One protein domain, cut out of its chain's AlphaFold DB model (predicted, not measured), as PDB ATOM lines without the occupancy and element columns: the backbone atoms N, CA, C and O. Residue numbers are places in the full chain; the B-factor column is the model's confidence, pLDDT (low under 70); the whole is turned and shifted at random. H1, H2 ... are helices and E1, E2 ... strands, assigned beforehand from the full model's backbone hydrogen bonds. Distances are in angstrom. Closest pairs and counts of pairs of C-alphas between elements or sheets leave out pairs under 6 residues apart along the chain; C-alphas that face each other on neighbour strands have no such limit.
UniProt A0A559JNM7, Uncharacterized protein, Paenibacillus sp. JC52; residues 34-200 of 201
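What this domain is: This is residues 34 to 200 of the 201 residues of an uncharacterized protein of Paenibacillus sp. JC52 (UniProt A0A559JNM7). A strongly twisted sheet of five strands forms the middle of three layers, with helices H1 and H3 over one face and H4 and H5 over the other. Residues 34 to 49, of which 36 to 49 belong to the long helix H1, stick out from the body as a free arm. The printed part has 167 residues, with six named helices and five named strands in the order H1 H2 H3 E1 E2 H4 E3 H5 H6 E4 E5, a mixed class of helices and strands. The sheet runs E1 E2 E3 E5 E4 and is mixed. The whole is compact, with a radius of gyration of the C-alphas of 16.5 A and spans of 55 by 37 by 31 A.

How they stand to each other: In the sheet, E2, residues 102 to 108, is parallel to E3, residues 149 to 156, with N 152 and O 104 2.9 A apart. E3 is parallel to E5, residues 195 to 200, with N 153 and O 196 at 2.9 A. E5 is parallel to the edge strand E4, residues 181 to 183, with N 197 and O 182 at 2.8 A. The other edge strand, E1, residues 95 to 97, forms an antiparallel hairpin with E2, with N 97 and O 103 at 2.8 A. H4, residues 121 to 136, is on the sheet at a height of 9.5 A, over E3 and along it at 8 degrees on the local plane; the closest C-alphas are those of Leu 134 and Lys 151, 6.0 A. E2, H4, E3 form a strand-helix-strand unit, two parallel neighbour strands joined through a helix, with a right-handed crossover. H5, residues 160 to 171, is on the sheet at a height of 9.1 A. H6, residues 175 to 178, is not on the sheet. E3, H5 H6, E4 form a split unit, with E5 between its strands, and its crossover is right-handed. H1, residues 36 to 66, is on the face opposite to H4; its closest C-alphas to E5 are Thr 57 and Ile 200, 6.3 A. With its residues 55 to 66 it touches H3, residues 76 to 85, at a shallow tilt of 15 degrees, opposite ways; the closest C-alphas are those of Ser 66 and Tyr 76, 6.8 A. H2, residues 70 to 74, only grazes the sheet. Every O i to N i+4 pair is within hydrogen-bond range in H1 to H5; H6 is too short for one.

Where its parts are: H1 is 45.7 A long, from C-alpha 36 at (147.079, 117.700, 160.800). H4 measures 22.0 A, E3 21.8 A and E2 20.3 A. E5 ends at C-alpha 200, (148.643, 152.892, 155.798).

The domain as a whole: The C-alphas farthest apart, Ser 35 and Asn 100, are 55.1 A apart. The printed part has no cut. The links E2 to H4, H4 to E3 and E4 to E5 are long. Residues 88 to 91 and 114 to 116 have pLDDT under 70.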
ATOM      1  N   LEU A  34     139.712 119.099 163.396       94.94
ATOM      2  CA  LEU A  34     140.681 119.287 162.318       94.94
ATOM      3  C   LEU A  34     141.778 118.223 162.376       94.94
ATOM      4  O   LEU A  34     142.276 117.865 163.445       94.94
ATOM      5  N   SER A  35     142.158 117.734 161.202       95.75
ATOM      6  CA  SER A  35     143.330 116.887 160.995       95.75
ATOM      7  C   SER A  35     144.622 117.712 160.959       95.75
ATOM      8  O   SER A  35     144.605 118.945 160.923       95.75
ATOM      9  N   VAL A  36     145.775 117.035 160.964       93.06
ATOM     10  CA  VAL A  36     147.079 117.700 160.800       93.06
ATOM     11  C   VAL A  36     147.180 118.340 159.414       93.06
ATOM     12  O   VAL A  36     147.696 119.449 159.291       93.06
ATOM     13  N   GLU A  37     146.646 117.672 158.396       95.88
ATOM     14  CA  GLU A  37     146.557 118.165 157.025       95.88
ATOM     15  C   GLU A  37     145.742 119.465 156.958       95.88
ATOM     16  O   GLU A  37     146.211 120.443 156.378       95.88
ATOM     17  N   ASP A  38     144.604 119.538 157.659       94.94
ATOM     18  CA  ASP A  38     143.809 120.772 157.731       94.94
ATOM     19  C   ASP A  38     144.604 121.929 158.365       94.94
ATOM     20  O   ASP A  38     144.511 123.078 157.927       94.94
ATOM     21  N   PHE A  39     145.429 121.655 159.386       92.94
ATOM     22  CA  PHE A  39     146.306 122.679 159.965       92.94
ATOM     23  C   PHE A  39     147.387 123.157 158.982       92.94
ATOM     24  O   PHE A  39     147.744 124.340 159.008       92.94
ATOM     25  N   GLU A  40     147.909 122.286 158.116       92.00
ATOM     26  CA  GLU A  40     148.835 122.681 157.043       92.00
ATOM     27  C   GLU A  40     148.130 123.521 155.963       92.00
ATOM     28  O   GLU A  40     148.660 124.553 155.531       92.00
ATOM     29  N   ASP A  41     146.898 123.175 155.597       92.81
ATOM     30  CA  ASP A  41     146.091 123.961 154.657       92.81
ATOM     31  C   ASP A  41     145.734 125.345 155.222       92.81
ATOM     32  O   ASP A  41     145.796 126.359 154.514       92.81
ATOM     33  N   ILE A  42     145.471 125.437 156.532       91.44
ATOM     34  CA  ILE A  42     145.305 126.722 157.223       91.44
ATOM     35  C   ILE A  42     146.584 127.557 157.110       91.44
ATOM     36  O   ILE A  42     146.497 128.747 156.804       91.44
ATOM     37  N   LYS A  43     147.780 126.977 157.293       87.69
ATOM     38  CA  LYS A  43     149.045 127.722 157.118       87.69
ATOM     39  C   LYS A  43     149.199 128.260 155.698       87.69
ATOM     40  O   LYS A  43     149.653 129.393 155.530       87.69
ATOM     41  N   THR A  44     148.799 127.486 154.692       87.00
ATOM     42  CA  THR A  44     148.788 127.949 153.298       87.00
ATOM     43  C   THR A  44     147.814 129.114 153.122       87.00
ATOM     44  O   THR A  44     148.190 130.148 152.572       87.00
ATOM     45  N   THR A  45     146.616 129.015 153.698       88.81
ATOM     46  CA  THR A  45     145.615 130.095 153.695       88.81
ATOM     47  C   THR A  45     146.118 131.367 154.394       88.81
ATOM     48  O   THR A  45     145.860 132.478 153.931       88.81
ATOM     49  N   LEU A  46     146.908 131.248 155.471       86.50
ATOM     50  CA  LEU A  46     147.508 132.404 156.158       86.50
ATOM     51  C   LEU A  46     148.440 133.211 155.238       86.50
ATOM     52  O   LEU A  46     148.513 134.435 155.365       86.50
ATOM     53  N   ARG A  47     149.126 132.555 154.294       84.00
ATOM     54  CA  ARG A  47     149.922 133.242 153.265       84.00
ATOM     55  C   ARG A  47     149.031 134.061 152.333       84.00
ATOM     56  O   ARG A  47     149.381 135.192 152.005       84.00
ATOM     57  N   ASP A  48     147.874 133.537 151.948       87.44
ATOM     58  CA  ASP A  48     146.940 134.266 151.087       87.44
ATOM     59  C   ASP A  48     146.294 135.443 151.826       87.44
ATOM     60  O   ASP A  48     146.167 136.527 151.260       87.44
ATOM     61  N   ILE A  49     146.005 135.297 153.123       88.12
ATOM     62  CA  ILE A  49     145.586 136.417 153.982       88.12
ATOM     63  C   ILE A  49     146.659 137.511 154.003       88.12
ATOM     64  O   ILE A  49     146.330 138.690 153.860       88.12
ATOM     65  N   HIS A  50     147.938 137.148 154.138       86.75
ATOM     66  CA  HIS A  50     149.031 138.118 154.051       86.75
ATOM     67  C   HIS A  50     149.028 138.852 152.702       86.75
ATOM     68  O   HIS A  50     149.086 140.079 152.681       86.75
ATOM     69  N   ASN A  51     148.876 138.123 151.594       87.06
ATOM     70  CA  ASN A  51     148.803 138.709 150.254       87.06
ATOM     71  C   ASN A  51     147.602 139.658 150.097       87.06
ATOM     72  O   ASN A  51     147.752 140.732 149.519       87.06
ATOM     73  N   ILE A  52     146.434 139.314 150.653       89.56
ATOM     74  CA  ILE A  52     145.241 140.176 150.654       89.56
ATOM     75  C   ILE A  52     145.508 141.482 151.408       89.56
ATOM     76  O   ILE A  52     145.118 142.553 150.936       89.56
ATOM     77  N   ILE A  53     146.158 141.414 152.575       90.56
ATOM     78  CA  ILE A  53     146.499 142.609 153.357       90.56
ATOM     79  C   ILE A  53     147.473 143.482 152.563       90.56
ATOM     80  O   ILE A  53     147.217 144.677 152.419       90.56
ATOM     81  N   THR A  54     148.537 142.899 152.004       91.00
ATOM     82  CA  THR A  54     149.505 143.612 151.155       91.00
ATOM     83  C   THR A  54     148.811 144.299 149.987       91.00
ATOM     84  O   THR A  54     148.928 145.510 149.848       91.00
ATOM     85  N   PHE A  55     147.990 143.573 149.231       91.31
ATOM     86  CA  PHE A  55     147.233 144.113 148.103       91.31
ATOM     87  C   PHE A  55     146.338 145.301 148.492       91.31
ATOM     88  O   PHE A  55     146.398 146.361 147.869       91.31
ATOM     89  N   ARG A  56     145.542 145.165 149.562       92.62
ATOM     90  CA  ARG A  56     144.684 146.257 150.054       92.62
ATOM     91  C   ARG A  56     145.495 147.466 150.513       92.62
ATOM     92  O   ARG A  56     145.080 148.597 150.277       92.62
ATOM     93  N   THR A  57     146.639 147.224 151.148       94.62
ATOM     94  CA  THR A  57     147.555 148.282 151.592       94.62
ATOM     95  C   THR A  57     148.142 149.019 150.394       94.62
ATOM     96  O   THR A  57     148.185 150.246 150.405       94.62
ATOM     97  N   THR A  58     148.530 148.300 149.338       94.81
ATOM     98  CA  THR A  58     149.028 148.900 148.096       94.81
ATOM     99  C   THR A  58     147.970 149.782 147.443       94.81
ATOM    100  O   THR A  58     148.283 150.917 147.112       94.81
ATOM    101  N   ILE A  59     146.712 149.331 147.329       94.69
ATOM    102  CA  ILE A  59     145.620 150.164 146.780       94.69
ATOM    103  C   ILE A  59     145.457 151.457 147.581       94.69
ATOM    104  O   ILE A  59     145.461 152.544 147.008       94.69
ATOM    105  N   ARG A  60     145.374 151.357 148.911       96.38
ATOM    106  CA  ARG A  60     145.219 152.535 149.778       96.38
ATOM    107  C   ARG A  60     146.424 153.464 149.719       96.38
ATOM    108  O   ARG A  60     146.279 154.678 149.828       96.38
ATOM    109  N   PHE A  61     147.619 152.917 149.520       97.19
ATOM    110  CA  PHE A  61     148.799 153.726 149.263       97.19
ATOM    111  C   PHE A  61     148.731 154.428 147.898       97.19
ATOM    112  O   PHE A  61     149.087 155.601 147.815       97.19
ATOM    113  N   THR A  62     148.231 153.764 146.850       95.69
ATOM    114  CA  THR A  62     147.993 154.377 145.532       95.69
ATOM    115  C   THR A  62     146.998 155.539 145.630       95.69
ATOM    116  O   THR A  62     147.216 156.593 145.033       95.69
ATOM    117  N   GLU A  63     145.941 155.403 146.432       96.00
ATOM    118  CA  GLU A  63     145.018 156.506 146.741       96.00
ATOM    119  C   GLU A  63     145.756 157.641 147.469       96.00
ATOM    120  O   GLU A  63     145.753 158.786 147.014       96.00
ATOM    121  N   TRP A  64     146.481 157.315 148.543       96.81
ATOM    122  CA  TRP A  64     147.218 158.278 149.365       96.81
ATOM    123  C   TRP A  64     148.256 159.093 148.577       96.81
ATOM    124  O   TRP A  64     148.412 160.299 148.804       96.81
ATOM    125  N   ILE A  65     148.976 158.452 147.654       95.88
ATOM    126  CA  ILE A  65     149.980 159.113 146.818       95.88
ATOM    127  C   ILE A  65     149.314 159.941 145.707       95.88
ATOM    128  O   ILE A  65     149.833 160.999 145.348       95.88
ATOM    129  N   SER A  66     148.138 159.535 145.212       96.12
ATOM    130  CA  SER A  66     147.378 160.306 144.216       96.12
ATOM    131  C   SER A  66     146.950 161.676 144.744       96.12
ATOM    132  O   SER A  66     147.023 162.669 144.024       96.12
ATOM    133  N   ASP A  67     146.618 161.778 146.030       94.88
ATOM    134  CA  ASP A  67     146.258 163.059 146.641       94.88
ATOM    135  C   ASP A  67     147.450 164.016 146.804       94.88
ATOM    136  O   ASP A  67     147.259 165.223 146.945       94.88
ATOM    137  N   ARG A  68     148.685 163.502 146.744       94.38
ATOM    138  CA  ARG A  68     149.926 164.285 146.899       94.38
ATOM    139  C   ARG A  68     150.587 164.640 145.575       94.38
ATOM    140  O   ARG A  68     151.337 165.610 145.505       94.38
ATOM    141  N   PHE A  69     150.305 163.877 144.526       95.44
ATOM    142  CA  PHE A  69     150.899 164.060 143.212       95.44
ATOM    143  C   PHE A  69     149.790 164.196 142.167       95.44
ATOM    144  O   PHE A  69     149.229 163.180 141.754       95.44
ATOM    145  N   PRO A  70     149.502 165.419 141.671       95.31
ATOM    146  CA  PRO A  70     148.456 165.645 140.671       95.31
ATOM    147  C   PRO A  70     148.589 164.749 139.436       95.31
ATOM    148  O   PRO A  70     147.592 164.241 138.935       95.31
ATOM    149  N   TYR A  71     149.825 164.483 139.006       95.56
ATOM    150  CA  TYR A  71     150.111 163.532 137.934       95.56
ATOM    151  C   TYR A  71     149.615 162.116 138.262       95.56
ATOM    152  O   TYR A  71     148.955 161.477 137.453       95.56
ATOM    153  N   VAL A  72     149.870 161.619 139.475       95.75
ATOM    154  CA  VAL A  72     149.403 160.286 139.881       95.75
ATOM    155  C   VAL A  72     147.880 160.234 139.950       95.75
ATOM    156  O   VAL A  72     147.293 159.218 139.598       95.75
ATOM    157  N   LYS A  73     147.232 161.336 140.338       96.50
ATOM    158  CA  LYS A  73     145.771 161.465 140.313       96.50
ATOM    159  C   LYS A  73     145.193 161.386 138.906       96.50
ATOM    160  O   LYS A  73     144.222 160.670 138.690       96.50
ATOM    161  N   GLU A  74     145.796 162.098 137.958       97.31
ATOM    162  CA  GLU A  74     145.388 162.097 136.550       97.31
ATOM    163  C   GLU A  74     145.480 160.696 135.929       97.31
ATOM    164  O   GLU A  74     144.574 160.267 135.217       97.31
ATOM    165  N   TYR A  75     146.534 159.948 136.266       95.88
ATOM    166  CA  TYR A  75     146.792 158.605 135.744       95.88
ATOM    167  C   TYR A  75     146.446 157.485 136.739       95.88
ATOM    168  O   TYR A  75     146.945 156.367 136.608       95.88
ATOM    169  N   TYR A  76     145.573 157.749 137.717       94.88
ATOM    170  CA  TYR A  76     145.279 156.821 138.816       94.88
ATOM    171  C   TYR A  76     144.904 155.415 138.333       94.88
ATOM    172  O   TYR A  76     145.439 154.430 138.838       94.88
ATOM    173  N   GLN A  77     144.047 155.313 137.310       95.19
ATOM    174  CA  GLN A  77     143.605 154.017 136.787       95.19
ATOM    175  C   GLN A  77     144.766 153.184 136.225       95.19
ATOM    176  O   GLN A  77     144.782 151.973 136.410       95.19
ATOM    177  N   VAL A  78     145.772 153.820 135.611       93.75
ATOM    178  CA  VAL A  78     146.957 153.126 135.078       93.75
ATOM    179  C   VAL A  78     147.735 152.451 136.210       93.75
ATOM    180  O   VAL A  78     148.126 151.290 136.097       93.75
ATOM    181  N   TYR A  79     147.930 153.161 137.322       92.06
ATOM    182  CA  TYR A  79     148.657 152.634 138.478       92.06
ATOM    183  C   TYR A  79     147.819 151.655 139.301       92.06
ATOM    184  O   TYR A  79     148.361 150.705 139.862       92.06
ATOM    185  N   LEU A  80     146.497 151.825 139.337       91.88
ATOM    186  CA  LEU A  80     145.603 150.826 139.909       91.88
ATOM    187  C   LEU A  80     145.673 149.519 139.107       91.88
ATOM    188  O   LEU A  80     145.895 148.462 139.693       91.88
ATOM    189  N   ASP A  81     145.569 149.584 137.780       92.19
ATOM    190  CA  ASP A  81     145.649 148.409 136.907       92.19
ATOM    191  C   ASP A  81     147.005 147.705 137.024       92.19
ATOM    192  O   ASP A  81     147.067 146.475 136.994       92.19
ATOM    193  N   GLN A  82     148.095 148.451 137.221       89.12
ATOM    194  CA  GLN A  82     149.395 147.864 137.541       89.12
ATOM    195  C   GLN A  82     149.324 147.005 138.811       89.12
ATOM    196  O   GLN A  82     149.769 145.857 138.797       89.12
ATOM    197  N   VAL A  83     148.748 147.528 139.898       88.56
ATOM    198  CA  VAL A  83     148.605 146.793 141.166       88.56
ATOM    199  C   VAL A  83     147.711 145.563 140.991       88.56
ATOM    200  O   VAL A  83     148.050 144.491 141.486       88.56
ATOM    201  N   LEU A  84     146.605 145.686 140.249       87.56
ATOM    202  CA  LEU A  84     145.669 144.584 139.985       87.56
ATOM    203  C   LEU A  84     146.297 143.437 139.183       87.56
ATOM    204  O   LEU A  84     145.929 142.280 139.376       87.56
ATOM    205  N   ASN A  85     147.234 143.751 138.287       86.88
ATOM    206  CA  ASN A  85     147.823 142.782 137.362       86.88
ATOM    207  C   ASN A  85     149.210 142.273 137.791       86.88
ATOM    208  O   ASN A  85     149.766 141.397 137.124       86.88
ATOM    209  N   THR A  86     149.768 142.789 138.891       81.88
ATOM    210  CA  THR A  86     151.065 142.346 139.419       81.88
ATOM    211  C   THR A  86     150.931 140.960 140.047       81.88
ATOM    212  O   THR A  86     150.127 140.735 140.955       81.88
ATOM    213  N   LYS A  87     151.740 140.005 139.588       75.38
ATOM    214  CA  LYS A  87     151.797 138.662 140.170       75.38
ATOM    215  C   LYS A  87     152.696 138.664 141.407       75.38
ATOM    216  O   LYS A  87     153.724 139.334 141.406       75.38
ATOM    217  N   PRO A  88     152.435 137.808 142.413       62.03
ATOM    218  CA  PRO A  88     153.325 137.658 143.573       62.03
ATOM    219  C   PRO A  88     154.779 137.287 143.224       62.03
ATOM    220  O   PRO A  88     155.685 137.481 144.028       62.03
ATOM    221  N   SER A  89     155.010 136.717 142.037       57.03
ATOM    222  CA  SER A  89     156.336 136.358 141.519       57.03
ATOM    223  C   SER A  89     157.083 137.510 140.842       57.03
ATOM    224  O   SER A  89     158.254 137.345 140.475       57.03
ATOM    225  N   ASP A  90     156.410 138.632 140.598       60.88
ATOM    226  CA  ASP A  90     156.976 139.735 139.840       60.88
ATOM    227  C   ASP A  90     158.075 140.407 140.662       60.88
ATOM    228  O   ASP A  90     157.932 140.748 141.833       60.88
ATOM    229  N   ASN A  91     159.249 140.514 140.047       61.28
ATOM    230  CA  ASN A  91     160.428 141.024 140.720       61.28
ATOM    231  C   ASN A  91     160.522 142.531 140.483       61.28
ATOM    232  O   ASN A  91     160.931 142.953 139.403       61.28
ATOM    233  N   GLY A  92     160.208 143.338 141.491       77.94
ATOM    234  CA  GLY A  92     160.246 144.791 141.360       77.94
ATOM    235  C   GLY A  92     159.975 145.508 142.672       77.94
ATOM    236  O   GLY A  92     160.194 144.939 143.744       77.94
ATOM    237  N   TYR A  93     159.567 146.767 142.555       84.12
ATOM    238  CA  TYR A  93     158.887 147.475 143.635       84.12
ATOM    239  C   TYR A  93     157.405 147.119 143.614       84.12
ATOM    240  O   TYR A  93     156.869 146.816 142.548       84.12
ATOM    241  N   ASP A  94     156.754 147.194 144.768       89.75
ATOM    242  CA  ASP A  94     155.326 146.895 144.891       89.75
ATOM    243  C   ASP A  94     154.450 147.963 144.204       89.75
ATOM    244  O   ASP A  94     153.352 147.661 143.741       89.75
ATOM    245  N   LEU A  95     154.948 149.203 144.084       92.00
ATOM    246  CA  LEU A  95     154.377 150.243 143.224       92.00
ATOM    247  C   LEU A  95     155.484 151.015 142.503       92.00
ATOM    248  O   LEU A  95     156.510 151.369 143.095       92.00
ATOM    249  N   VAL A  96     155.239 151.310 141.226       92.75
ATOM    250  CA  VAL A  96     156.132 152.095 140.376       92.75
ATOM    251  C   VAL A  96     155.332 153.115 139.576       92.75
ATOM    252  O   VAL A  96     154.573 152.746 138.690       92.75
ATOM    253  N   VAL A  97     155.570 154.396 139.834       92.06
ATOM    254  CA  VAL A  97     155.064 155.512 139.029       92.06
ATOM    255  C   VAL A  97     156.219 156.047 138.197       92.06
ATOM    256  O   VAL A  97     157.275 156.363 138.746       92.06
ATOM    257  N   THR A  98     156.015 156.175 136.890       90.94
ATOM    258  CA  THR A  98     156.955 156.819 135.965       90.94
ATOM    259  C   THR A  98     156.239 157.859 135.115       90.94
ATOM    260  O   THR A  98     155.078 157.668 134.753       90.94
ATOM    261  N   GLY A  99     156.930 158.957 134.799       88.38
ATOM    262  CA  GLY A  99     156.393 160.054 133.994       88.38
ATOM    263  C   GLY A  99     156.920 161.412 134.448       88.38
ATOM    264  O   GLY A  99     158.118 161.565 134.679       88.38
ATOM    265  N   ASN A 100     156.024 162.391 134.613       90.81
ATOM    266  CA  ASN A 100     156.383 163.728 135.115       90.81
ATOM    267  C   ASN A 100     156.878 163.702 136.568       90.81
ATOM    268  O   ASN A 100     157.573 164.613 137.013       90.81
ATOM    269  N   VAL A 101     156.516 162.657 137.310       93.81
ATOM    270  CA  VAL A 101     157.081 162.332 138.613       93.81
ATOM    271  C   VAL A 101     157.401 160.847 138.654       93.81
ATOM    272  O   VAL A 101     156.661 160.031 138.105       93.81
ATOM    273  N   ASN A 102     158.497 160.503 139.329       95.12
ATOM    274  CA  ASN A 102     158.848 159.119 139.597       95.12
ATOM    275  C   ASN A 102     158.586 158.798 141.069       95.12
ATOM    276  O   ASN A 102     159.032 159.528 141.959       95.12
ATOM    277  N   VAL A 103     157.886 157.696 141.326       95.50
ATOM    278  CA  VAL A 103     157.644 157.167 142.674       95.50
ATOM    279  C   VAL A 103     157.963 155.682 142.685       95.50
ATOM    280  O   VAL A 103     157.562 154.947 141.785       95.50
ATOM    281  N   VAL A 104     158.663 155.232 143.721       95.75
ATOM    282  CA  VAL A 104     158.911 153.812 143.990       95.75
ATOM    283  C   VAL A 104     158.518 153.492 145.425       95.75
ATOM    284  O   VAL A 104     158.827 154.260 146.342       95.75
ATOM    285  N   ALA A 105     157.829 152.370 145.630       96.25
ATOM    286  CA  ALA A 105     157.382 151.981 146.960       96.25
ATOM    287  C   ALA A 105     157.508 150.485 147.248       96.25
ATOM    288  O   ALA A 105     157.285 149.642 146.382       96.25
ATOM    289  N   GLU A 106     157.822 150.185 148.505       96.00
ATOM    290  CA  GLU A 106     157.815 148.844 149.091       96.00
ATOM    291  C   GLU A 106     156.753 148.771 150.182       96.00
ATOM    292  O   GLU A 106     156.784 149.573 151.114       96.00
ATOM    293  N   ILE A 107     155.852 147.797 150.104       94.81
ATOM    294  CA  ILE A 107     154.768 147.573 151.055       94.81
ATOM    295  C   ILE A 107     155.161 146.422 151.989       94.81
ATOM    296  O   ILE A 107     155.524 145.326 151.561       94.81
ATOM    297  N   LYS A 108     155.078 146.652 153.303       93.00
ATOM    298  CA  LYS A 108     155.335 145.641 154.338       93.00
ATOM    299  C   LYS A 108     154.167 145.552 155.311       93.00
ATOM    300  O   LYS A 108     153.917 146.451 156.108       93.00
ATOM    301  N   CYS A 109     153.509 144.397 155.312       90.12
ATOM    302  CA  CYS A 109     152.334 144.127 156.147       90.12
ATOM    303  C   CYS A 109     152.620 143.156 157.301       90.12
ATOM    304  O   CYS A 109     151.712 142.566 157.882       90.12
ATOM    305  N   ASN A 110     153.894 142.960 157.641       83.00
ATOM    306  CA  ASN A 110     154.279 142.094 158.745       83.00
ATOM    307  C   ASN A 110     154.095 142.822 160.077       83.00
ATOM    308  O   ASN A 110     154.773 143.814 160.344       83.00
ATOM    309  N   LYS A 111     153.222 142.292 160.938       84.44
ATOM    310  CA  LYS A 111     153.060 142.796 162.304       84.44
ATOM    311  C   LYS A 111     154.397 142.688 163.056       84.44
ATOM    312  O   LYS A 111     154.995 141.605 163.043       84.44
ATOM    313  N   PRO A 112     154.888 143.760 163.708       83.56
ATOM    314  CA  PRO A 112     156.108 143.667 164.498       83.56
ATOM    315  C   PRO A 112     155.962 142.611 165.604       83.56
ATOM    316  O   PRO A 112     154.891 142.455 166.198       83.56
ATOM    317  N   ILE A 113     157.036 141.871 165.877       76.44
ATOM    318  CA  ILE A 113     157.060 140.856 166.940       76.44
ATOM    319  C   ILE A 113     157.408 141.494 168.304       76.44
ATOM    320  O   ILE A 113     157.538 142.711 168.414       76.44
ATOM    321  N   ASN A 114     157.527 140.701 169.377       67.62
ATOM    322  CA  ASN A 114     157.874 141.180 170.731       67.62
ATOM    323  C   ASN A 114     156.909 142.252 171.275       67.62
ATOM    324  O   ASN A 114     157.296 143.394 171.525       67.62
ATOM    325  N   ASN A 115     155.634 141.886 171.430       69.69
ATOM    326  CA  ASN A 115     154.545 142.784 171.842       69.69
ATOM    327  C   ASN A 115     154.289 143.964 170.888       69.69
ATOM    328  O   ASN A 115     153.532 144.861 171.233       69.69
ATOM    329  N   GLY A 116     154.869 143.953 169.683       69.69
ATOM    330  CA  GLY A 116     154.612 144.954 168.651       69.69
ATOM    331  C   GLY A 116     155.599 146.120 168.628       69.69
ATOM    332  O   GLY A 116     155.536 146.925 167.714       69.69
ATOM    333  N   TYR A 117     156.544 146.209 169.565       81.75
ATOM    334  CA  TYR A 117     157.406 147.392 169.706       81.75
ATOM    335  C   TYR A 117     158.714 147.331 168.910       81.75
ATOM    336  O   TYR A 117     159.465 148.306 168.886       81.75
ATOM    337  N   LYS A 118     159.052 146.178 168.316       89.00
ATOM    338  CA  LYS A 118     160.298 145.985 167.560       89.00
ATOM    339  C   LYS A 118     160.096 145.001 166.417       89.00
ATOM    340  O   LYS A 118     159.451 143.969 166.578       89.00
ATOM    341  N   PHE A 119     160.745 145.263 165.290       90.31
ATOM    342  CA  PHE A 119     160.892 144.255 164.247       90.31
ATOM    343  C   PHE A 119     161.865 143.162 164.699       90.31
ATOM    344  O   PHE A 119     162.919 143.448 165.270       90.31
ATOM    345  N   GLY A 120     161.507 141.904 164.441       90.56
ATOM    346  CA  GLY A 120     162.401 140.763 164.634       90.56
ATOM    347  C   GLY A 120     163.570 140.795 163.662       90.56
ATOM    348  O   GLY A 120     163.513 141.516 162.671       90.56
ATOM    349  N   SER A 121     164.606 139.987 163.895       90.06
ATOM    350  CA  SER A 121     165.817 139.996 163.058       90.06
ATOM    351  C   SER A 121     165.502 139.814 161.569       90.06
ATOM    352  O   SER A 121     165.841 140.679 160.773       90.06
ATOM    353  N   ALA A 122     164.729 138.786 161.206       90.25
ATOM    354  CA  ALA A 122     164.353 138.549 159.810       90.25
ATOM    355  C   ALA A 122     163.504 139.687 159.205       90.25
ATOM    356  O   ALA A 122     163.690 140.055 158.047       90.25
ATOM    357  N   GLN A 123     162.593 140.279 159.992       91.44
ATOM    358  CA  GLN A 123     161.795 141.431 159.554       91.44
ATOM    359  C   GLN A 123     162.690 142.652 159.317       91.44
ATOM    360  O   GLN A 123     162.561 143.327 158.301       91.44
ATOM    361  N   LYS A 124     163.621 142.911 160.241       92.69
ATOM    362  CA  LYS A 124     164.598 143.995 160.154       92.69
ATOM    363  C   LYS A 124     165.485 143.833 158.923       92.69
ATOM    364  O   LYS A 124     165.667 144.802 158.197       92.69
ATOM    365  N   ASP A 125     166.005 142.636 158.673       93.56
ATOM    366  CA  ASP A 125     166.876 142.372 157.526       93.56
ATOM    367  C   ASP A 125     166.138 142.585 156.198       93.56
ATOM    368  O   ASP A 125     166.686 143.205 155.283       93.56
ATOM    369  N   GLY A 126     164.871 142.157 156.120       92.81
ATOM    370  CA  GLY A 126     163.988 142.461 154.992       92.81
ATOM    371  C   GLY A 126     163.809 143.967 154.788       92.81
ATOM    372  O   GLY A 126     164.134 144.483 153.723       92.81
ATOM    373  N   LEU A 127     163.410 144.694 155.837       94.88
ATOM    374  CA  LEU A 127     163.229 146.152 155.791       94.88
ATOM    375  C   LEU A 127     164.512 146.882 155.370       94.88
ATOM    376  O   LEU A 127     164.462 147.813 154.574       94.88
ATOM    377  N   LEU A 128     165.677 146.457 155.865       95.06
ATOM    378  CA  LEU A 128     166.968 147.035 155.485       95.06
ATOM    379  C   LEU A 128     167.308 146.783 154.016       95.06
ATOM    380  O   LEU A 128     167.844 147.675 153.354       95.06
ATOM    381  N   LYS A 129     167.016 145.585 153.503       94.06
ATOM    382  CA  LYS A 129     167.183 145.262 152.083       94.06
ATOM    383  C   LYS A 129     166.292 146.152 151.218       94.06
ATOM    384  O   LYS A 129     166.761 146.656 150.202       94.06
ATOM    385  N   ASP A 130     165.056 146.377 151.645       94.94
ATOM    386  CA  ASP A 130     164.089 147.197 150.920       94.94
ATOM    387  C   ASP A 130     164.462 148.686 150.959       94.94
ATOM    388  O   ASP A 130     164.475 149.331 149.915       94.94
ATOM    389  N   ILE A 131     164.902 149.210 152.110       96.31
ATOM    390  CA  ILE A 131     165.450 150.574 152.237       96.31
ATOM    391  C   ILE A 131     166.637 150.779 151.291       96.31
ATOM    392  O   ILE A 131     166.685 151.773 150.571       96.31
ATOM    393  N   LYS A 132     167.593 149.842 151.269       94.94
ATOM    394  CA  LYS A 132     168.734 149.914 150.342       94.94
ATOM    395  C   LYS A 132     168.269 149.853 148.893       94.94
ATOM    396  O   LYS A 132     168.693 150.678 148.097       94.94
ATOM    397  N   GLY A 133     167.351 148.940 148.576       94.12
ATOM    398  CA  GLY A 133     166.758 148.827 147.246       94.12
ATOM    399  C   GLY A 133     166.100 150.128 146.789       94.12
ATOM    400  O   GLY A 133     166.329 150.546 145.666       94.12
ATOM    401  N   LEU A 134     165.359 150.809 147.662       95.88
ATOM    402  CA  LEU A 134     164.749 152.109 147.369       95.88
ATOM    403  C   LEU A 134     165.794 153.215 147.148       95.88
ATOM    404  O   LEU A 134     165.608 154.071 146.288       95.88
ATOM    405  N   LEU A 135     166.885 153.221 147.921       95.19
ATOM    406  CA  LEU A 135     167.930 154.251 147.850       95.19
ATOM    407  C   LEU A 135     168.906 154.064 146.683       95.19
ATOM    408  O   LEU A 135     169.398 155.055 146.147       95.19
ATOM    409  N   GLU A 136     169.229 152.819 146.346       93.12
ATOM    410  CA  GLU A 136     170.314 152.442 145.426       93.12
ATOM    411  C   GLU A 136     169.787 151.816 144.127       93.12
ATOM    412  O   GLU A 136     170.523 151.686 143.152       93.12
ATOM    413  N   GLY A 137     168.502 151.462 144.092       90.88
ATOM    414  CA  GLY A 137     167.868 150.760 142.987       90.88
ATOM    415  C   GLY A 137     167.844 149.246 143.189       90.88
ATOM    416  O   GLY A 137     168.663 148.652 143.893       90.88
ATOM    417  N   LYS A 138     166.893 148.585 142.525       88.31
ATOM    418  CA  LYS A 138     166.823 147.122 142.451       88.31
ATOM    419  C   LYS A 138     167.443 146.655 141.139       88.31
ATOM    420  O   LYS A 138     167.082 147.135 140.073       88.31
ATOM    421  N   SER A 139     168.318 145.650 141.189       76.44
ATOM    422  CA  SER A 139     169.082 145.159 140.023       76.44
ATOM    423  C   SER A 139     168.234 144.750 138.807       76.44
ATOM    424  O   SER A 139     168.711 144.814 137.673       76.44
ATOM    425  N   LYS A 140     166.980 144.341 139.035       72.62
ATOM    426  CA  LYS A 140     166.013 143.949 137.996       72.62
ATOM    427  C   LYS A 140     165.154 145.112 137.470       72.62
ATOM    428  O   LYS A 140     164.474 144.937 136.468       72.62
ATOM    429  N   VAL A 141     165.216 146.288 138.096       78.00
ATOM    430  CA  VAL A 141     164.468 147.494 137.711       78.00
ATOM    431  C   VAL A 141     165.472 148.557 137.270       78.00
ATOM    432  O   VAL A 141     165.967 149.336 138.076       78.00
ATOM    433  N   LYS A 142     165.808 148.555 135.975       72.25
ATOM    434  CA  LYS A 142     166.775 149.501 135.383       72.25
ATOM    435  C   LYS A 142     166.131 150.744 134.767       72.25
ATOM    436  O   LYS A 142     166.838 151.651 134.353       72.25
ATOM    437  N   SER A 143     164.804 150.769 134.668       76.88
ATOM    438  CA  SER A 143     164.044 151.833 134.007       76.88
ATOM    439  C   SER A 143     163.879 153.097 134.852       76.88
ATOM    440  O   SER A 143     163.317 154.071 134.362       76.88
ATOM    441  N   ILE A 144     164.334 153.089 136.109       85.75
ATOM    442  CA  ILE A 144     164.138 154.189 137.057       85.75
ATOM    443  C   ILE A 144     165.460 154.516 137.715       85.75
ATOM    444  O   ILE A 144     166.092 153.637 138.297       85.75
ATOM    445  N   ASP A 145     165.828 155.792 137.655       90.38
ATOM    446  CA  ASP A 145     166.885 156.350 138.483       90.38
ATOM    447  C   ASP A 145     166.340 156.580 139.902       90.38
ATOM    448  O   ASP A 145     165.465 157.436 140.090       90.38
ATOM    449  N   PRO A 146     166.839 155.850 140.916       90.75
ATOM    450  CA  PRO A 146     166.435 156.064 142.294       90.75
ATOM    451  C   PRO A 146     166.674 157.506 142.734       90.75
ATOM    452  O   PRO A 146     165.859 158.035 143.477       90.75
ATOM    453  N   ALA A 147     167.731 158.188 142.280       93.06
ATOM    454  CA  ALA A 147     168.023 159.558 142.705       93.06
ATOM    455  C   ALA A 147     166.931 160.563 142.287       93.06
ATOM    456  O   ALA A 147     166.698 161.542 142.995       93.06
ATOM    457  N   ALA A 148     166.215 160.280 141.197       94.75
ATOM    458  CA  ALA A 148     165.146 161.113 140.654       94.75
ATOM    459  C   ALA A 148     163.728 160.650 141.052       94.75
ATOM    460  O   ALA A 148     162.750 161.120 140.470       94.75
ATOM    461  N   ALA A 149     163.601 159.723 142.009       96.69
ATOM    462  CA  ALA A 149     162.317 159.170 142.441       96.69
ATOM    463  C   ALA A 149     162.010 159.460 143.917       96.69
ATOM    464  O   ALA A 149     162.886 159.363 144.778       96.69
ATOM    465  N   TYR A 150     160.747 159.745 144.234       97.88
ATOM    466  CA  TYR A 150     160.261 159.717 145.614       97.88
ATOM    467  C   TYR A 150     160.166 158.267 146.089       97.88
ATOM    468  O   TYR A 150     159.683 157.399 145.360       97.88
ATOM    469  N   LYS A 151     160.650 157.992 147.302       98.00
ATOM    470  CA  LYS A 151     160.820 156.627 147.814       98.00
ATOM    471  C   LYS A 151     159.978 156.416 149.050       98.00
ATOM    472  O   LYS A 151     160.107 157.178 150.011       98.00
ATOM    473  N   PHE A 152     159.202 155.343 149.057       98.25
ATOM    474  CA  PHE A 152     158.317 155.036 150.168       98.25
ATOM    475  C   PHE A 152     158.542 153.626 150.689       98.25
ATOM    476  O   PHE A 152     158.483 152.649 149.946       98.25
ATOM    477  N   LEU A 153     158.771 153.527 151.994       97.81
ATOM    478  CA  LEU A 153     158.616 152.275 152.714       97.81
ATOM    479  C   LEU A 153     157.262 152.324 153.415       97.81
ATOM    480  O   LEU A 153     157.101 152.951 154.460       97.81
ATOM    481  N   VAL A 154     156.276 151.689 152.809       97.44
ATOM    482  CA  VAL A 154     154.907 151.667 153.299       97.44
ATOM    483  C   VAL A 154     154.769 150.513 154.277       97.44
ATOM    484  O   VAL A 154     155.085 149.367 153.956       97.44
ATOM    485  N   ILE A 155     154.299 150.799 155.484       95.25
ATOM    486  CA  ILE A 155     154.083 149.791 156.517       95.25
ATOM    487  C   ILE A 155     152.607 149.784 156.891       95.25
ATOM    488  O   ILE A 155     152.018 150.839 157.129       95.25
ATOM    489  N   TYR A 156     152.011 148.594 156.970       93.81
ATOM    490  CA  TYR A 156     150.644 148.475 157.464       93.81
ATOM    491  C   TYR A 156     150.546 148.960 158.915       93.81
ATOM    492  O   TYR A 156     151.311 148.532 159.791       93.81
ATOM    493  N   ASP A 157     149.597 149.848 159.177       92.25
ATOM    494  CA  ASP A 157     149.418 150.455 160.484       92.25
ATOM    495  C   ASP A 157     148.636 149.529 161.432       92.25
ATOM    496  O   ASP A 157     147.410 149.414 161.376       92.25
ATOM    497  N   PHE A 158     149.362 148.888 162.351       86.94
ATOM    498  CA  PHE A 158     148.803 148.080 163.437       86.94
ATOM    499  C   PHE A 158     148.595 148.901 164.729       86.94
ATOM    500  O   PHE A 158     148.485 148.316 165.810       86.94
ATOM    501  N   GLY A 159     148.552 150.234 164.631       86.62
ATOM    502  CA  GLY A 159     148.480 151.181 165.744       86.62
ATOM    503  C   GLY A 159     149.857 151.564 166.292       86.62
ATOM    504  O   GLY A 159     150.886 151.357 165.646       86.62
ATOM    505  N   ASP A 160     149.884 152.073 167.529       84.81
ATOM    506  CA  ASP A 160     151.078 152.629 168.197       84.81
ATOM    507  C   ASP A 160     152.310 151.714 168.144       84.81
ATOM    508  O   ASP A 160     153.452 152.168 168.055       84.81
ATOM    509  N   HIS A 161     152.082 150.403 168.152       83.44
ATOM    510  CA  HIS A 161     153.115 149.386 168.013       83.44
ATOM    511  C   HIS A 161     153.947 149.561 166.730       83.44
ATOM    512  O   HIS A 161     155.177 149.555 166.786       83.44
ATOM    513  N   THR A 162     153.304 149.783 165.581       87.69
ATOM    514  CA  THR A 162     154.012 149.947 164.304       87.69
ATOM    515  C   THR A 162     154.892 151.198 164.311       87.69
ATOM    516  O   THR A 162     156.050 151.130 163.888       87.69
ATOM    517  N   LEU A 163     154.388 152.312 164.850       91.38
ATOM    518  CA  LEU A 163     155.149 153.557 164.980       91.38
ATOM    519  C   LEU A 163     156.402 153.357 165.843       91.38
ATOM    520  O   LEU A 163     157.512 153.696 165.428       91.38
ATOM    521  N   LEU A 164     156.243 152.757 167.023       91.62
ATOM    522  CA  LEU A 164     157.350 152.519 167.952       91.62
ATOM    523  C   LEU A 164     158.386 151.546 167.368       91.62
ATOM    524  O   LEU A 164     159.592 151.763 167.515       91.62
ATOM    525  N   ALA A 165     157.940 150.522 166.635       92.75
ATOM    526  CA  ALA A 165     158.829 149.608 165.926       92.75
ATOM    527  C   ALA A 165     159.637 150.313 164.822       92.75
ATOM    528  O   ALA A 165     160.840 150.061 164.693       92.75
ATOM    529  N   ALA A 166     159.019 151.221 164.063       93.62
ATOM    530  CA  ALA A 166     159.693 152.019 163.037       93.62
ATOM    531  C   ALA A 166     160.694 153.018 163.637       93.62
ATOM    532  O   ALA A 166     161.829 153.111 163.171       93.62
ATOM    533  N   GLN A 167     160.335 153.697 164.728       93.81
ATOM    534  CA  GLN A 167     161.262 154.566 165.461       93.81
ATOM    535  C   GLN A 167     162.461 153.776 165.999       93.81
ATOM    536  O   GLN A 167     163.611 154.209 165.879       93.81
ATOM    537  N   HIS A 168     162.212 152.582 166.545       93.44
ATOM    538  CA  HIS A 168     163.276 151.686 166.980       93.44
ATOM    539  C   HIS A 168     164.164 151.247 165.807       93.44
ATOM    540  O   HIS A 168     165.383 151.184 165.971       93.44
ATOM    541  N   LEU A 169     163.599 150.956 164.629       94.00
ATOM    542  CA  LEU A 169     164.376 150.654 163.424       94.00
ATOM    543  C   LEU A 169     165.308 151.817 163.070       94.00
ATOM    544  O   LEU A 169     166.517 151.603 163.014       94.00
ATOM    545  N   ILE A 170     164.761 153.029 162.910       94.56
ATOM    546  CA  ILE A 170     165.504 154.238 162.513       94.56
ATOM    547  C   ILE A 170     166.643 154.535 163.490       94.56
ATOM    548  O   ILE A 170     167.781 154.757 163.076       94.56
ATOM    549  N   LYS A 171     166.371 154.463 164.800       93.25
ATOM    550  CA  LYS A 171     167.381 154.687 165.847       93.25
ATOM    551  C   LYS A 171     168.586 153.745 165.724       93.25
ATOM    552  O   LYS A 171     169.685 154.120 166.128       93.25
ATOM    553  N   ASN A 172     168.373 152.544 165.188       92.12
ATOM    554  CA  ASN A 172     169.374 151.484 165.069       92.12
ATOM    555  C   ASN A 172     169.850 151.259 163.619       92.12
ATOM    556  O   ASN A 172     170.426 150.205 163.327       92.12
ATOM    557  N   LEU A 173     169.594 152.206 162.711       94.25
ATOM    558  CA  LEU A 173     170.194 152.206 161.380       94.25
ATOM    559  C   LEU A 173     171.686 152.541 161.461       94.25
ATOM    560  O   LEU A 173     172.143 153.255 162.356       94.25
ATOM    561  N   SER A 174     172.449 152.033 160.497       92.31
ATOM    562  CA  SER A 174     173.848 152.412 160.314       92.31
ATOM    563  C   SER A 174     173.967 153.893 159.938       92.31
ATOM    564  O   SER A 174     173.050 154.476 159.356       92.31
ATOM    565  N   ALA A 175     175.114 154.507 160.244       90.19
ATOM    566  CA  ALA A 175     175.335 155.943 160.048       90.19
ATOM    567  C   ALA A 175     175.048 156.416 158.609       90.19
ATOM    568  O   ALA A 175     174.477 157.478 158.414       90.19
ATOM    569  N   ASN A 176     175.353 155.590 157.604       89.38
ATOM    570  CA  ASN A 176     175.106 155.890 156.189       89.38
ATOM    571  C   ASN A 176     173.621 155.863 155.766       89.38
ATOM    572  O   ASN A 176     173.303 156.301 154.662       89.38
ATOM    573  N   LEU A 177     172.725 155.317 156.594       93.12
ATOM    574  CA  LEU A 177     171.284 155.237 156.321       93.12
ATOM    575  C   LEU A 177     170.456 156.158 157.221       93.12
ATOM    576  O   LEU A 177     169.347 156.525 156.847       93.12
ATOM    577  N   LYS A 178     170.977 156.521 158.397       90.19
ATOM    578  CA  LYS A 178     170.220 157.192 159.459       90.19
ATOM    579  C   LYS A 178     169.564 158.505 159.017       90.19
ATOM    580  O   LYS A 178     168.410 158.727 159.354       90.19
ATOM    581  N   ASP A 179     170.255 159.313 158.216       92.19
ATOM    582  CA  ASP A 179     169.735 160.606 157.737       92.19
ATOM    583  C   ASP A 179     168.954 160.497 156.413       92.19
ATOM    584  O   ASP A 179     168.342 161.463 155.954       92.19
ATOM    585  N   ARG A 180     168.937 159.301 155.811       95.88
ATOM    586  CA  ARG A 180     168.285 158.996 154.527       95.88
ATOM    587  C   ARG A 180     166.953 158.267 154.694       95.88
ATOM    588  O   ARG A 180     166.347 157.876 153.702       95.88
ATOM    589  N   VAL A 181     166.502 158.052 155.928       97.31
ATOM    590  CA  VAL A 181     165.228 157.397 156.242       97.31
ATOM    591  C   VAL A 181     164.508 158.224 157.297       97.31
ATOM    592  O   VAL A 181     165.067 158.495 158.357       97.31
ATOM    593  N   ALA A 182     163.269 158.612 157.022       96.50
ATOM    594  CA  ALA A 182     162.451 159.389 157.947       96.50
ATOM    595  C   ALA A 182     161.016 158.867 157.959       96.50
ATOM    596  O   ALA A 182     160.534 158.356 156.953       96.50
ATOM    597  N   ILE A 183     160.337 158.987 159.099       96.75
ATOM    598  CA  ILE A 183     158.884 158.801 159.156       96.75
ATOM    599  C   ILE A 183     158.253 160.056 158.573       96.75
ATOM    600  O   ILE A 183     158.604 161.152 158.998       96.75
ATOM    601  N   TYR A 184     157.355 159.884 157.610       96.00
ATOM    602  CA  TYR A 184     156.590 160.989 157.053       96.00
ATOM    603  C   TYR A 184     155.586 161.509 158.083       96.00
ATOM    604  O   TYR A 184     154.798 160.727 158.621       96.00
ATOM    605  N   ASN A 185     155.575 162.823 158.299       92.94
ATOM    606  CA  ASN A 185     154.504 163.509 159.016       92.94
ATOM    607  C   ASN A 185     153.717 164.405 158.055       92.94
ATOM    608  O   ASN A 185     154.267 164.971 157.110       92.94
ATOM    609  N   GLU A 186     152.418 164.555 158.311       89.94
ATOM    610  CA  GLU A 186     151.556 165.398 157.483       89.94
ATOM    611  C   GLU A 186     152.066 166.848 157.458       89.94
ATOM    612  O   GLU A 186     152.388 167.425 158.496       89.94
ATOM    613  N   GLY A 187     152.141 167.435 156.262       87.12
ATOM    614  CA  GLY A 187     152.669 168.786 156.051       87.12
ATOM    615  C   GLY A 187     154.194 168.880 155.914       87.12
ATOM    616  O   GLY A 187     154.691 169.940 155.533       87.12
ATOM    617  N   GLU A 188     154.949 167.802 156.155       90.69
ATOM    618  CA  GLU A 188     156.381 167.783 155.851       90.69
ATOM    619  C   GLU A 188     156.635 167.608 154.343       90.69
ATOM    620  O   GLU A 188     155.920 166.859 153.663       90.69
ATOM    621  N   PRO A 189     157.666 168.274 153.789       92.25
ATOM    622  CA  PRO A 189     158.020 168.110 152.390       92.25
ATOM    623  C   PRO A 189     158.581 166.709 152.129       92.25
ATOM    624  O   PRO A 189     159.456 166.213 152.842       92.25
ATOM    625  N   LEU A 190     158.130 166.099 151.036       95.44
ATOM    626  CA  LEU A 190     158.733 164.880 150.514       95.44
ATOM    627  C   LEU A 190     160.067 165.234 149.847       95.44
ATOM    628  O   LEU A 190     160.122 166.065 148.944       95.44
ATOM    629  N   LEU A 191     161.148 164.603 150.299       96.00
ATOM    630  CA  LEU A 191     162.501 164.809 149.778       96.00
ATOM    631  C   LEU A 191     162.957 163.609 148.947       96.00
ATOM    632  O   LEU A 191     162.749 162.464 149.353       96.00
ATOM    633  N   LEU A 192     163.599 163.871 147.806       95.75
ATOM    634  CA  LEU A 192     164.091 162.835 146.890       95.75
ATOM    635  C   LEU A 192     165.279 162.051 147.458       95.75
ATOM    636  O   LEU A 192     165.472 160.896 147.108       95.75
ATOM    637  N   ASP A 193     166.084 162.619 148.348       94.69
ATOM    638  CA  ASP A 193     167.252 161.949 148.934       94.69
ATOM    639  C   ASP A 193     166.904 161.003 150.101       94.69
ATOM    640  O   ASP A 193     167.779 160.274 150.589       94.69
ATOM    641  N   LYS A 194     165.625 160.965 150.507       96.75
ATOM    642  CA  LYS A 194     165.115 160.160 151.622       96.75
ATOM    643  C   LYS A 194     164.151 159.059 151.190       96.75
ATOM    644  O   LYS A 194     163.395 159.197 150.233       96.75
ATOM    645  N   VAL A 195     164.147 157.978 151.966       98.12
ATOM    646  CA  VAL A 195     163.035 157.027 152.057       98.12
ATOM    647  C   VAL A 195     162.072 157.515 153.129       98.12
ATOM    648  O   VAL A 195     162.455 157.671 154.291       98.12
ATOM    649  N   HIS A 196     160.819 157.716 152.739       98.19
ATOM    650  CA  HIS A 196     159.736 158.112 153.630       98.19
ATOM    651  C   HIS A 196     158.999 156.868 154.114       98.19
ATOM    652  O   HIS A 196     158.432 156.121 153.315       98.19
ATOM    653  N   ILE A 197     159.021 156.622 155.422       97.44
ATOM    654  CA  ILE A 197     158.196 155.590 156.045       97.44
ATOM    655  C   ILE A 197     156.790 156.155 156.207       97.44
ATOM    656  O   ILE A 197     156.608 157.156 156.900       97.44
ATOM    657  N   VAL A 198     155.812 155.505 155.582       96.81
ATOM    658  CA  VAL A 198     154.398 155.899 155.630       96.81
ATOM    659  C   VAL A 198     153.587 154.755 156.219       96.81
ATOM    660  O   VAL A 198     153.806 153.592 155.879       96.81
ATOM    661  N   PHE A 199     152.646 155.088 157.096       95.56
ATOM    662  CA  PHE A 199     151.741 154.123 157.706       95.56
ATOM    663  C   PHE A 199     150.379 154.171 157.016       95.56
ATOM    664  O   PHE A 199     149.764 155.232 156.934       95.56
ATOM    665  N   ILE A 200     149.922 153.027 156.509       95.12
ATOM    666  CA  ILE A 200     148.643 152.892 155.798       95.12
ATOM    667  C   ILE A 200     147.810 151.824 156.508       95.12
ATOM    668  O   ILE A 200     148.299 150.725 156.762       95.12
TER     669      ILE A 200